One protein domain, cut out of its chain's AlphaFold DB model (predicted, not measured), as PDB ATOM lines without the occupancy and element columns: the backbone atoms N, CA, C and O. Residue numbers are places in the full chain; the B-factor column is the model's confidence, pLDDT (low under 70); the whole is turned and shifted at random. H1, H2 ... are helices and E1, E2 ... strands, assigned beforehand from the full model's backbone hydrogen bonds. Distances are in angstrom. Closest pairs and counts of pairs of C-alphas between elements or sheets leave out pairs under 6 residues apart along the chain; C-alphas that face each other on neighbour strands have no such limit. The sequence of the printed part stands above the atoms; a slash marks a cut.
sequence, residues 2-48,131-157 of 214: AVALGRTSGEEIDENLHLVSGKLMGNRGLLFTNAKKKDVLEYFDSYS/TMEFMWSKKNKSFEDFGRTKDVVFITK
ATOM      1  N   ALA A   2     136.292 148.139  89.216       74.19
ATOM      2  CA  ALA A   2     134.919 148.208  88.686       74.19
ATOM      3  C   ALA A   2     134.513 149.558  88.049       74.19
ATOM      4  O   ALA A   2     133.753 149.570  87.092       74.19
ATOM      5  N   VAL A   3     135.045 150.689  88.533       79.12
ATOM      6  CA  VAL A   3     134.768 152.024  87.957       79.12
ATOM      7  C   VAL A   3     135.340 152.174  86.545       79.12
ATOM      8  O   VAL A   3     134.695 152.761  85.691       79.12
ATOM      9  N   ALA A   4     136.516 151.598  86.277       80.19
ATOM     10  CA  ALA A   4     137.177 151.715  84.977       80.19
ATOM     11  C   ALA A   4     136.468 150.925  83.864       80.19
ATOM     12  O   ALA A   4     136.699 151.189  82.695       80.19
ATOM     13  N   LEU A   5     135.629 149.950  84.222       82.69
ATOM     14  CA  LEU A   5     134.865 149.130  83.277       82.69
ATOM     15  C   LEU A   5     133.436 149.659  83.042       82.69
ATOM     16  O   LEU A   5     132.766 149.194  82.124       82.69
ATOM     17  N   GLY A   6     132.980 150.615  83.858       82.62
ATOM     18  CA  GLY A   6     131.590 151.068  83.919       82.62
ATOM     19  C   GLY A   6     130.758 150.234  84.895       82.62
ATOM     20  O   GLY A   6     130.784 149.003  84.869       82.62
ATOM     21  N   ARG A   7     130.028 150.897  85.801       81.19
ATOM     22  CA  ARG A   7     129.163 150.224  86.795       81.19
ATOM     23  C   ARG A   7     127.768 149.930  86.258       81.19
ATOM     24  O   ARG A   7     127.082 149.049  86.767       81.19
ATOM     25  N   THR A   8     127.345 150.685  85.255       83.06
ATOM     26  CA  THR A   8     126.032 150.588  84.625       83.06
ATOM     27  C   THR A   8     126.202 150.493  83.113       83.06
ATOM     28  O   THR A   8     127.238 150.886  82.582       83.06
ATOM     29  N   SER A   9     125.178 150.012  82.409       81.19
ATOM     30  CA  SER A   9     125.204 149.940  80.940       81.19
ATOM     31  C   SER A   9     125.323 151.320  80.265       81.19
ATOM     32  O   SER A   9     125.727 151.402  79.116       81.19
ATOM     33  N   GLY A  10     125.025 152.420  80.969       82.12
ATOM     34  CA  GLY A  10     125.219 153.779  80.444       82.12
ATOM     35  C   GLY A  10     126.644 154.327  80.597       82.12
ATOM     36  O   GLY A  10     127.000 155.287  79.924       82.12
ATOM     37  N   GLU A  11     127.453 153.732  81.477       82.31
ATOM     38  CA  GLU A  11     128.827 154.162  81.785       82.31
ATOM     39  C   GLU A  11     129.880 153.180  81.251       82.31
ATOM     40  O   GLU A  11     131.074 153.346  81.509       82.31
ATOM     41  N   GLU A  12     129.454 152.115  80.567       82.62
ATOM     42  CA  GLU A  12     130.366 151.097  80.064       82.62
ATOM     43  C   GLU A  12     131.115 151.564  78.817       82.62
ATOM     44  O   GLU A  12     130.569 152.220  77.933       82.62
ATOM     45  N   ILE A  13     132.399 151.211  78.759       82.19
ATOM     46  CA  ILE A  13     133.270 151.550  77.627       82.19
ATOM     47  C   ILE A  13     132.910 150.704  76.399       82.19
ATOM     48  O   ILE A  13     132.982 151.181  75.269       82.19
ATOM     49  N   ASP A  14     132.531 149.448  76.630       83.31
ATOM     50  CA  ASP A  14     132.116 148.491  75.613       83.31
ATOM     51  C   ASP A  14     130.897 147.704  76.124       83.31
ATOM     52  O   ASP A  14     130.715 147.539  77.330       83.31
ATOM     53  N   GLU A  15     130.073 147.188  75.209       85.50
ATOM     54  CA  GLU A  15     128.842 146.460  75.548       85.50
ATOM     55  C   GLU A  15     129.098 145.250  76.467       85.50
ATOM     56  O   GLU A  15     130.039 144.466  76.272       85.50
ATOM     57  N   ASN A  16     128.192 145.066  77.434       84.56
ATOM     58  CA  ASN A  16     128.190 143.980  78.423       84.56
ATOM     59  C   ASN A  16     129.390 143.981  79.386       84.56
ATOM     60  O   ASN A  16     129.582 143.018  80.136       84.56
ATOM     61  N   LEU A  17     130.193 145.044  79.413       85.25
ATOM     62  CA  LEU A  17     131.355 145.157  80.291       85.25
ATOM     63  C   LEU A  17     130.944 145.481  81.736       85.25
ATOM     64  O   LEU A  17     131.609 145.046  82.682       85.25
ATOM     65  N   HIS A  18     129.788 146.126  81.930       84.81
ATOM     66  CA  HIS A  18     129.199 146.329  83.260       84.81
ATOM     67  C   HIS A  18     128.864 145.007  83.986       84.81
ATOM     68  O   HIS A  18     128.847 144.951  85.216       84.81
ATOM     69  N   LEU A  19     128.654 143.904  83.253       85.69
ATOM     70  CA  LEU A  19     128.446 142.574  83.845       85.69
ATOM     71  C   LEU A  19     129.729 142.030  84.486       85.69
ATOM     72  O   LEU A  19     129.683 141.378  85.531       85.69
ATOM     73  N   VAL A  20     130.882 142.335  83.886       86.25
ATOM     74  CA  VAL A  20     132.201 142.005  84.438       86.25
ATOM     75  C   VAL A  20     132.432 142.812  85.710       86.25
ATOM     76  O   VAL A  20     132.818 142.250  86.733       86.25
ATOM     77  N   SER A  21     132.150 144.119  85.678       85.50
ATOM     78  CA  SER A  21     132.370 145.009  86.822       85.50
ATOM     79  C   SER A  21     131.525 144.611  88.036       85.50
ATOM     80  O   SER A  21     132.060 144.548  89.146       85.50
ATOM     81  N   GLY A  22     130.261 144.222  87.825       84.25
ATOM     82  CA  GLY A  22     129.381 143.696  88.873       84.25
ATOM     83  C   GLY A  22     129.894 142.405  89.517       84.25
ATOM     84  O   GLY A  22     129.609 142.130  90.681       84.25
ATOM     85  N   LYS A  23     130.713 141.630  88.799       84.50
ATOM     86  CA  LYS A  23     131.365 140.429  89.325       84.50
ATOM     87  C   LYS A  23     132.779 140.656  89.842       84.50
ATOM     88  O   LYS A  23     133.385 139.701  90.307       84.50
ATOM     89  N   LEU A  24     133.323 141.866  89.872       83.75
ATOM     90  CA  LEU A  24     134.639 142.132  90.474       83.75
ATOM     91  C   LEU A  24     134.517 142.544  91.948       83.75
ATOM     92  O   LEU A  24     134.901 143.647  92.331       83.75
ATOM     93  N   MET A  25     133.974 141.652  92.779       82.00
ATOM     94  CA  MET A  25     133.865 141.837  94.230       82.00
ATOM     95  C   MET A  25     134.739 140.827  94.983       82.00
ATOM     96  O   MET A  25     134.747 139.644  94.639       82.00
ATOM     97  N   GLY A  26     135.436 141.283  96.028       83.00
ATOM     98  CA  GLY A  26     136.337 140.459  96.842       83.00
ATOM     99  C   GLY A  26     137.705 140.222  96.190       83.00
ATOM    100  O   GLY A  26     138.200 141.065  95.443       83.00
ATOM    101  N   ASN A  27     138.308 139.062  96.469       83.62
ATOM    102  CA  ASN A  27     139.631 138.672  95.971       83.62
ATOM    103  C   ASN A  27     139.551 138.224  94.504       83.62
ATOM    104  O   ASN A  27     139.541 137.031  94.204       83.62
ATOM    105  N   ARG A  28     139.428 139.184  93.584       88.56
ATOM    106  CA  ARG A  28     139.319 138.940  92.139       88.56
ATOM    107  C   ARG A  28     140.291 139.828  91.370       88.56
ATOM    108  O   ARG A  28     140.445 141.005  91.687       88.56
ATOM    109  N   GLY A  29     140.914 139.258  90.344       88.38
ATOM    110  CA  GLY A  29     141.816 139.951  89.428       88.38
ATOM    111  C   GLY A  29     141.246 140.045  88.015       88.38
ATOM    112  O   GLY A  29     140.275 139.370  87.673       88.38
ATOM    113  N   LEU A  30     141.873 140.880  87.189       89.94
ATOM    114  CA  LEU A  30     141.616 140.959  85.754       89.94
ATOM    115  C   LEU A  30     142.837 140.455  84.994       89.94
ATOM    116  O   LEU A  30     143.957 140.882  85.260       89.94
ATOM    117  N   LEU A  31     142.598 139.582  84.021       91.12
ATOM    118  CA  LEU A  31     143.607 139.103  83.088       91.12
ATOM    119  C   LEU A  31     143.200 139.513  81.675       91.12
ATOM    120  O   LEU A  31     142.145 139.111  81.187       91.12
ATOM    121  N   PHE A  32     144.059 140.279  81.009       91.12
ATOM    122  CA  PHE A  32     143.911 140.600  79.595       91.12
ATOM    123  C   PHE A  32     144.836 139.699  78.787       91.12
ATOM    124  O   PHE A  32     146.034 139.630  79.050       91.12
ATOM    125  N   THR A  33     144.286 138.991  77.805       92.38
ATOM    126  CA  THR A  33     145.063 138.096  76.949       92.38
ATOM    127  C   THR A  33     144.459 138.005  75.555       92.38
ATOM    128  O   THR A  33     143.247 138.108  75.379       92.38
ATOM    129  N   ASN A  34     145.326 137.791  74.566       92.19
ATOM    130  CA  ASN A  34     144.944 137.498  73.185       92.19
ATOM    131  C   ASN A  34     144.918 135.983  72.896       92.19
ATOM    132  O   ASN A  34     144.649 135.580  71.763       92.19
ATOM    133  N   ALA A  35     145.224 135.146  73.894       91.75
ATOM    134  CA  ALA A  35     145.213 133.692  73.775       91.75
ATOM    135  C   ALA A  35     143.786 133.132  73.645       91.75
ATOM    136  O   ALA A  35     142.794 133.786  73.980       91.75
ATOM    137  N   LYS A  36     143.668 131.895  73.149       91.50
ATOM    138  CA  LYS A  36     142.364 131.239  73.004       91.50
ATOM    139  C   LYS A  36     141.813 130.854  74.372       91.50
ATOM    140  O   LYS A  36     142.546 130.409  75.250       91.50
ATOM    141  N   LYS A  37     140.486 130.927  74.506       89.81
ATOM    142  CA  LYS A  37     139.762 130.551  75.726       89.81
ATOM    143  C   LYS A  37     140.161 129.176  76.266       89.81
ATOM    144  O   LYS A  37     140.366 129.042  77.465       89.81
ATOM    145  N   LYS A  38     140.254 128.171  75.389       90.88
ATOM    146  CA  LYS A  38     140.573 126.794  75.783       90.88
ATOM    147  C   LYS A  38     141.952 126.710  76.444       90.88
ATOM    148  O   LYS A  38     142.043 126.214  77.557       90.88
ATOM    149  N   ASP A  39     142.962 127.271  75.791       92.44
ATOM    150  CA  ASP A  39     144.353 127.229  76.248       92.44
ATOM    151  C   ASP A  39     144.512 127.927  77.610       92.44
ATOM    152  O   ASP A  39     145.201 127.434  78.496       92.44
ATOM    153  N   VAL A  40     143.813 129.052  77.809       91.62
ATOM    154  CA  VAL A  40     143.827 129.796  79.079       91.62
ATOM    155  C   VAL A  40     143.161 129.001  80.202       91.62
ATOM    156  O   VAL A  40     143.706 128.927  81.300       91.62
ATOM    157  N   LEU A  41     141.993 128.402  79.945       90.62
ATOM    158  CA  LEU A  41     141.298 127.589  80.947       90.62
ATOM    159  C   LEU A  41     142.129 126.362  81.340       90.62
ATOM    160  O   LEU A  41     142.294 126.101  82.524       90.62
ATOM    161  N   GLU A  42     142.708 125.666  80.362       91.94
ATOM    162  CA  GLU A  42     143.548 124.485  80.586       91.94
ATOM    163  C   GLU A  42     144.826 124.823  81.373       91.94
ATOM    164  O   GLU A  42     145.217 124.089  82.286       91.94
ATOM    165  N   TYR A  43     145.434 125.977  81.089       92.44
ATOM    166  CA  TYR A  43     146.582 126.472  81.844       92.44
ATOM    167  C   TYR A  43     146.237 126.725  83.318       92.44
ATOM    168  O   TYR A  43     146.908 126.198  84.198       92.44
ATOM    169  N   PHE A  44     145.181 127.487  83.617       90.25
ATOM    170  CA  PHE A  44     144.829 127.798  85.011       90.25
ATOM    171  C   PHE A  44     144.224 126.611  85.770       90.25
ATOM    172  O   PHE A  44     144.360 126.529  86.989       90.25
ATOM    173  N   ASP A  45     143.606 125.661  85.067       89.00
ATOM    174  CA  ASP A  45     143.089 124.442  85.688       89.00
ATOM    175  C   ASP A  45     144.215 123.516  86.165       89.00
ATOM    176  O   ASP A  45     144.067 122.887  87.221       89.00
ATOM    177  N   SER A  46     145.331 123.476  85.428       90.00
ATOM    178  CA  SER A  46     146.535 122.699  85.762       90.00
ATOM    179  C   SER A  46     147.531 123.453  86.648       90.00
ATOM    180  O   SER A  46     148.298 122.828  87.383       90.00
ATOM    181  N   TYR A  47     147.518 124.786  86.623       89.69
ATOM    182  CA  TYR A  47     148.429 125.597  87.418       89.69
ATOM    183  C   TYR A  47     148.061 125.564  88.904       89.69
ATOM    184  O   TYR A  47     146.999 126.023  89.327       89.69
ATOM    185  N   SER A  48     148.990 125.072  89.715       90.06
ATOM    186  CA  SER A  48     148.962 125.203  91.167       90.06
ATOM    187  C   SER A  48     150.385 125.385  91.681       90.06
ATOM    188  O   SER A  48     151.346 124.909  91.070       90.06
ATOM    189  N   THR A 131     141.476 130.567  89.797       88.31
ATOM    190  CA  THR A 131     140.259 130.048  89.169       88.31
ATOM    191  C   THR A 131     139.677 131.098  88.233       88.31
ATOM    192  O   THR A 131     139.368 132.217  88.642       88.31
ATOM    193  N   MET A 132     139.506 130.732  86.964       89.44
ATOM    194  CA  MET A 132     138.831 131.576  85.979       89.44
ATOM    195  C   MET A 132     137.314 131.496  86.174       89.44
ATOM    196  O   MET A 132     136.702 130.472  85.878       89.44
ATOM    197  N   GLU A 133     136.707 132.575  86.666       88.56
ATOM    198  CA  GLU A 133     135.262 132.644  86.944       88.56
ATOM    199  C   GLU A 133     134.445 133.086  85.726       88.56
ATOM    200  O   GLU A 133     133.394 132.524  85.443       88.56
ATOM    201  N   PHE A 134     134.921 134.086  84.985       89.62
ATOM    202  CA  PHE A 134     134.205 134.652  83.845       89.62
ATOM    203  C   PHE A 134     135.169 135.175  82.781       89.62
ATOM    204  O   PHE A 134     136.349 135.417  83.038       89.62
ATOM    205  N   MET A 135     134.647 135.363  81.574       90.88
ATOM    206  CA  MET A 135     135.367 135.903  80.430       90.88
ATOM    207  C   MET A 135     134.496 136.920  79.704       90.88
ATOM    208  O   MET A 135     133.299 136.713  79.515       90.88
ATOM    209  N   TRP A 136     135.118 137.998  79.238       91.75
ATOM    210  CA  TRP A 136     134.512 138.912  78.280       91.75
ATOM    211  C   TRP A 136     135.378 138.979  77.026       91.75
ATOM    212  O   TRP A 136     136.605 139.054  77.114       91.75
ATOM    213  N   SER A 137     134.743 138.922  75.857       90.06
ATOM    214  CA  SER A 137     135.431 138.957  74.566       90.06
ATOM    215  C   SER A 137     135.086 140.224  73.804       90.06
ATOM    216  O   SER A 137     133.945 140.410  73.387       90.06
ATOM    217  N   LYS A 138     136.101 141.047  73.514       87.88
ATOM    218  CA  LYS A 138     135.935 142.284  72.736       87.88
ATOM    219  C   LYS A 138     135.391 142.048  71.323       87.88
ATOM    220  O   LYS A 138     134.666 142.884  70.800       87.88
ATOM    221  N   LYS A 139     135.724 140.911  70.698       85.62
ATOM    222  CA  LYS A 139     135.307 140.600  69.316       85.62
ATOM    223  C   LYS A 139     133.808 140.346  69.204       85.62
ATOM    224  O   LYS A 139     133.179 140.814  68.266       85.62
ATOM    225  N   ASN A 140     133.265 139.608  70.166       84.12
ATOM    226  CA  ASN A 140     131.863 139.198  70.163       84.12
ATOM    227  C   ASN A 140     131.004 140.083  71.073       84.12
ATOM    228  O   ASN A 140     129.795 139.881  71.130       84.12
ATOM    229  N   LYS A 141     131.635 141.002  71.824       85.38
ATOM    230  CA  LYS A 141     131.024 141.796  72.900       85.38
ATOM    231  C   LYS A 141     130.201 140.930  73.864       85.38
ATOM    232  O   LYS A 141     129.163 141.336  74.384       85.38
ATOM    233  N   SER A 142     130.657 139.693  74.067       86.56
ATOM    234  CA  SER A 142     129.937 138.660  74.805       86.56
ATOM    235  C   SER A 142     130.576 138.433  76.165       86.56
ATOM    236  O   SER A 142     131.801 138.359  76.294       86.56
ATOM    237  N   PHE A 143     129.717 138.294  77.170       88.75
ATOM    238  CA  PHE A 143     130.081 137.904  78.519       88.75
ATOM    239  C   PHE A 143     129.721 136.432  78.741       88.75
ATOM    240  O   PHE A 143     128.597 136.016  78.466       88.75
ATOM    241  N   GLU A 144     130.670 135.653  79.247       89.62
ATOM    242  CA  GLU A 144     130.492 134.243  79.580       89.62
ATOM    243  C   GLU A 144     130.874 134.003  81.041       89.62
ATOM    244  O   GLU A 144     131.967 134.364  81.480       89.62
ATOM    245  N   ASP A 145     129.971 133.374  81.788       88.62
ATOM    246  CA  ASP A 145     130.189 132.954  83.169       88.62
ATOM    247  C   ASP A 145     130.454 131.452  83.225       88.62
ATOM    248  O   ASP A 145     129.684 130.664  82.674       88.62
ATOM    249  N   PHE A 146     131.526 131.051  83.900       85.25
ATOM    250  CA  PHE A 146     131.886 129.648  84.075       85.25
ATOM    251  C   PHE A 146     131.285 129.038  85.345       85.25
ATOM    252  O   PHE A 146     131.328 127.819  85.493       85.25
ATOM    253  N   GLY A 147     130.710 129.843  86.250       76.75
ATOM    254  CA  GLY A 147     129.973 129.346  87.418       76.75
ATOM    255  C   GLY A 147     130.810 128.515  88.402       76.75
ATOM    256  O   GLY A 147     130.253 127.716  89.155       76.75
ATOM    257  N   ARG A 148     132.138 128.695  88.404       72.06
ATOM    258  CA  ARG A 148     133.107 127.939  89.229       72.06
ATOM    259  C   ARG A 148     133.200 128.421  90.680       72.06
ATOM    260  O   ARG A 148     133.953 127.879  91.482       72.06
ATOM    261  N   THR A 149     132.333 129.355  91.057       58.28
ATOM    262  CA  THR A 149     132.307 130.041  92.355       58.28
ATOM    263  C   THR A 149     132.079 129.112  93.561       58.28
ATOM    264  O   THR A 149     132.160 129.557  94.702       58.28
ATOM    265  N   LYS A 150     131.775 127.825  93.344       49.59
ATOM    266  CA  LYS A 150     131.545 126.830  94.404       49.59
ATOM    267  C   LYS A 150     132.807 126.095  94.857       49.59
ATOM    268  O   LYS A 150     132.790 125.538  95.950       49.59
ATOM    269  N   ASP A 151     133.875 126.114  94.063       46.75
ATOM    270  CA  ASP A 151     135.086 125.333  94.351       46.75
ATOM    271  C   ASP A 151     136.060 126.072  95.286       46.75
ATOM    272  O   ASP A 151     136.973 125.471  95.848       46.75
ATOM    273  N   VAL A 152     135.846 127.373  95.511       48.72
ATOM    274  CA  VAL A 152     136.639 128.179  96.444       48.72
ATOM    275  C   VAL A 152     135.886 128.283  97.768       48.72
ATOM    276  O   VAL A 152     135.008 129.131  97.947       48.72
ATOM    277  N   VAL A 153     136.217 127.402  98.713       39.91
ATOM    278  CA  VAL A 153     135.723 127.485 100.093       39.91
ATOM    279  C   VAL A 153     136.361 128.705 100.757       39.91
ATOM    280  O   VAL A 153     137.423 128.629 101.369       39.91
ATOM    281  N   PHE A 154     135.710 129.860 100.646       40.69
ATOM    282  CA  PHE A 154     136.018 130.993 101.506       40.69
ATOM    283  C   PHE A 154     135.603 130.619 102.929       40.69
ATOM    284  O   PHE A 154     134.411 130.587 103.251       40.69
ATOM    285  N   ILE A 155     136.580 130.350 103.797       38.22
ATOM    286  CA  ILE A 155     136.362 130.251 105.242       38.22
ATOM    287  C   ILE A 155     136.082 131.669 105.740       38.22
ATOM    288  O   ILE A 155     136.929 132.376 106.278       38.22
ATOM    289  N   THR A 156     134.859 132.127 105.500       32.06
ATOM    290  CA  THR A 156     134.329 133.295 106.183       32.06
ATOM    291  C   THR A 156     134.096 132.885 107.631       32.06
ATOM    292  O   THR A 156     133.435 131.884 107.917       32.06
ATOM    293  N   LYS A 157     134.669 133.641 108.572       31.64
ATOM    294  CA  LYS A 157     134.356 133.500 109.994       31.64
ATOM    295  C   LYS A 157     132.867 133.793 110.189       31.64
ATOM    296  O   LYS A 157     132.470 134.938 110.356       31.64
TER     297      LYS A 157
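AT A GLANCE: This is residues 2 to 48 and 131 to 157 of the 214 residues of the protein "mRNA turnover protein 4-like protein" of Armadillidium vulgare (UniProt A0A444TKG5). With little regular structure, this domain has the hairpin E1 and E2 in the middle, short H2 and then H1 to one side, H3 off to the other, and a tail, residues 146 to 157, trailing away. The 74 printed residues run H1 H2 H3 E1 E2, class mixed, antiparallel sheet E1 - E2, with 28 residues in named elements. It is flat, 37 by 36 by 17 A, and only just compact, close to loose; the radius of gyration of the C-alphas is 13.4 A.

HOW THE PARTS SIT: Start at E1, residues 134 to 137, and E2, residues 142 to 145, antiparallel at 168 degrees; N 135 and O 144, 2.9 A apart, are within hydrogen-bond range. Next find H2, residues 17 to 22; its closest C-alphas to E1 are Val 20 and Trp 136, 7.3 A. H1, residues 2 to 5, touches H2, closest at the C-alphas of Ala 2 and Ser 21, 4.5 A. H3, residues 37 to 46, is apart from H1, H2 and E2. In H2 and H3 every O i to N i+4 pair is within range; H1 is too short for one.

IN THESE COORDINATES: Find C-alpha 2 at (134.919, 148.208, 88.686), where H1 begins. H3 spans 14.4 A, E1 10.3 A; E2 ends at C-alpha 145, (130.189, 132.954, 83.169).

THE WHOLE: The farthest C-alphas, Lys 139 and Lys 157, are 41.3 A apart. Residues 49 to 130 are cut out, a 10.2 A gap between C-alphas 48 and 131. Links H1 to H2 and H2 to H3 are long. Residues 149 to 157 have pLDDT under 70.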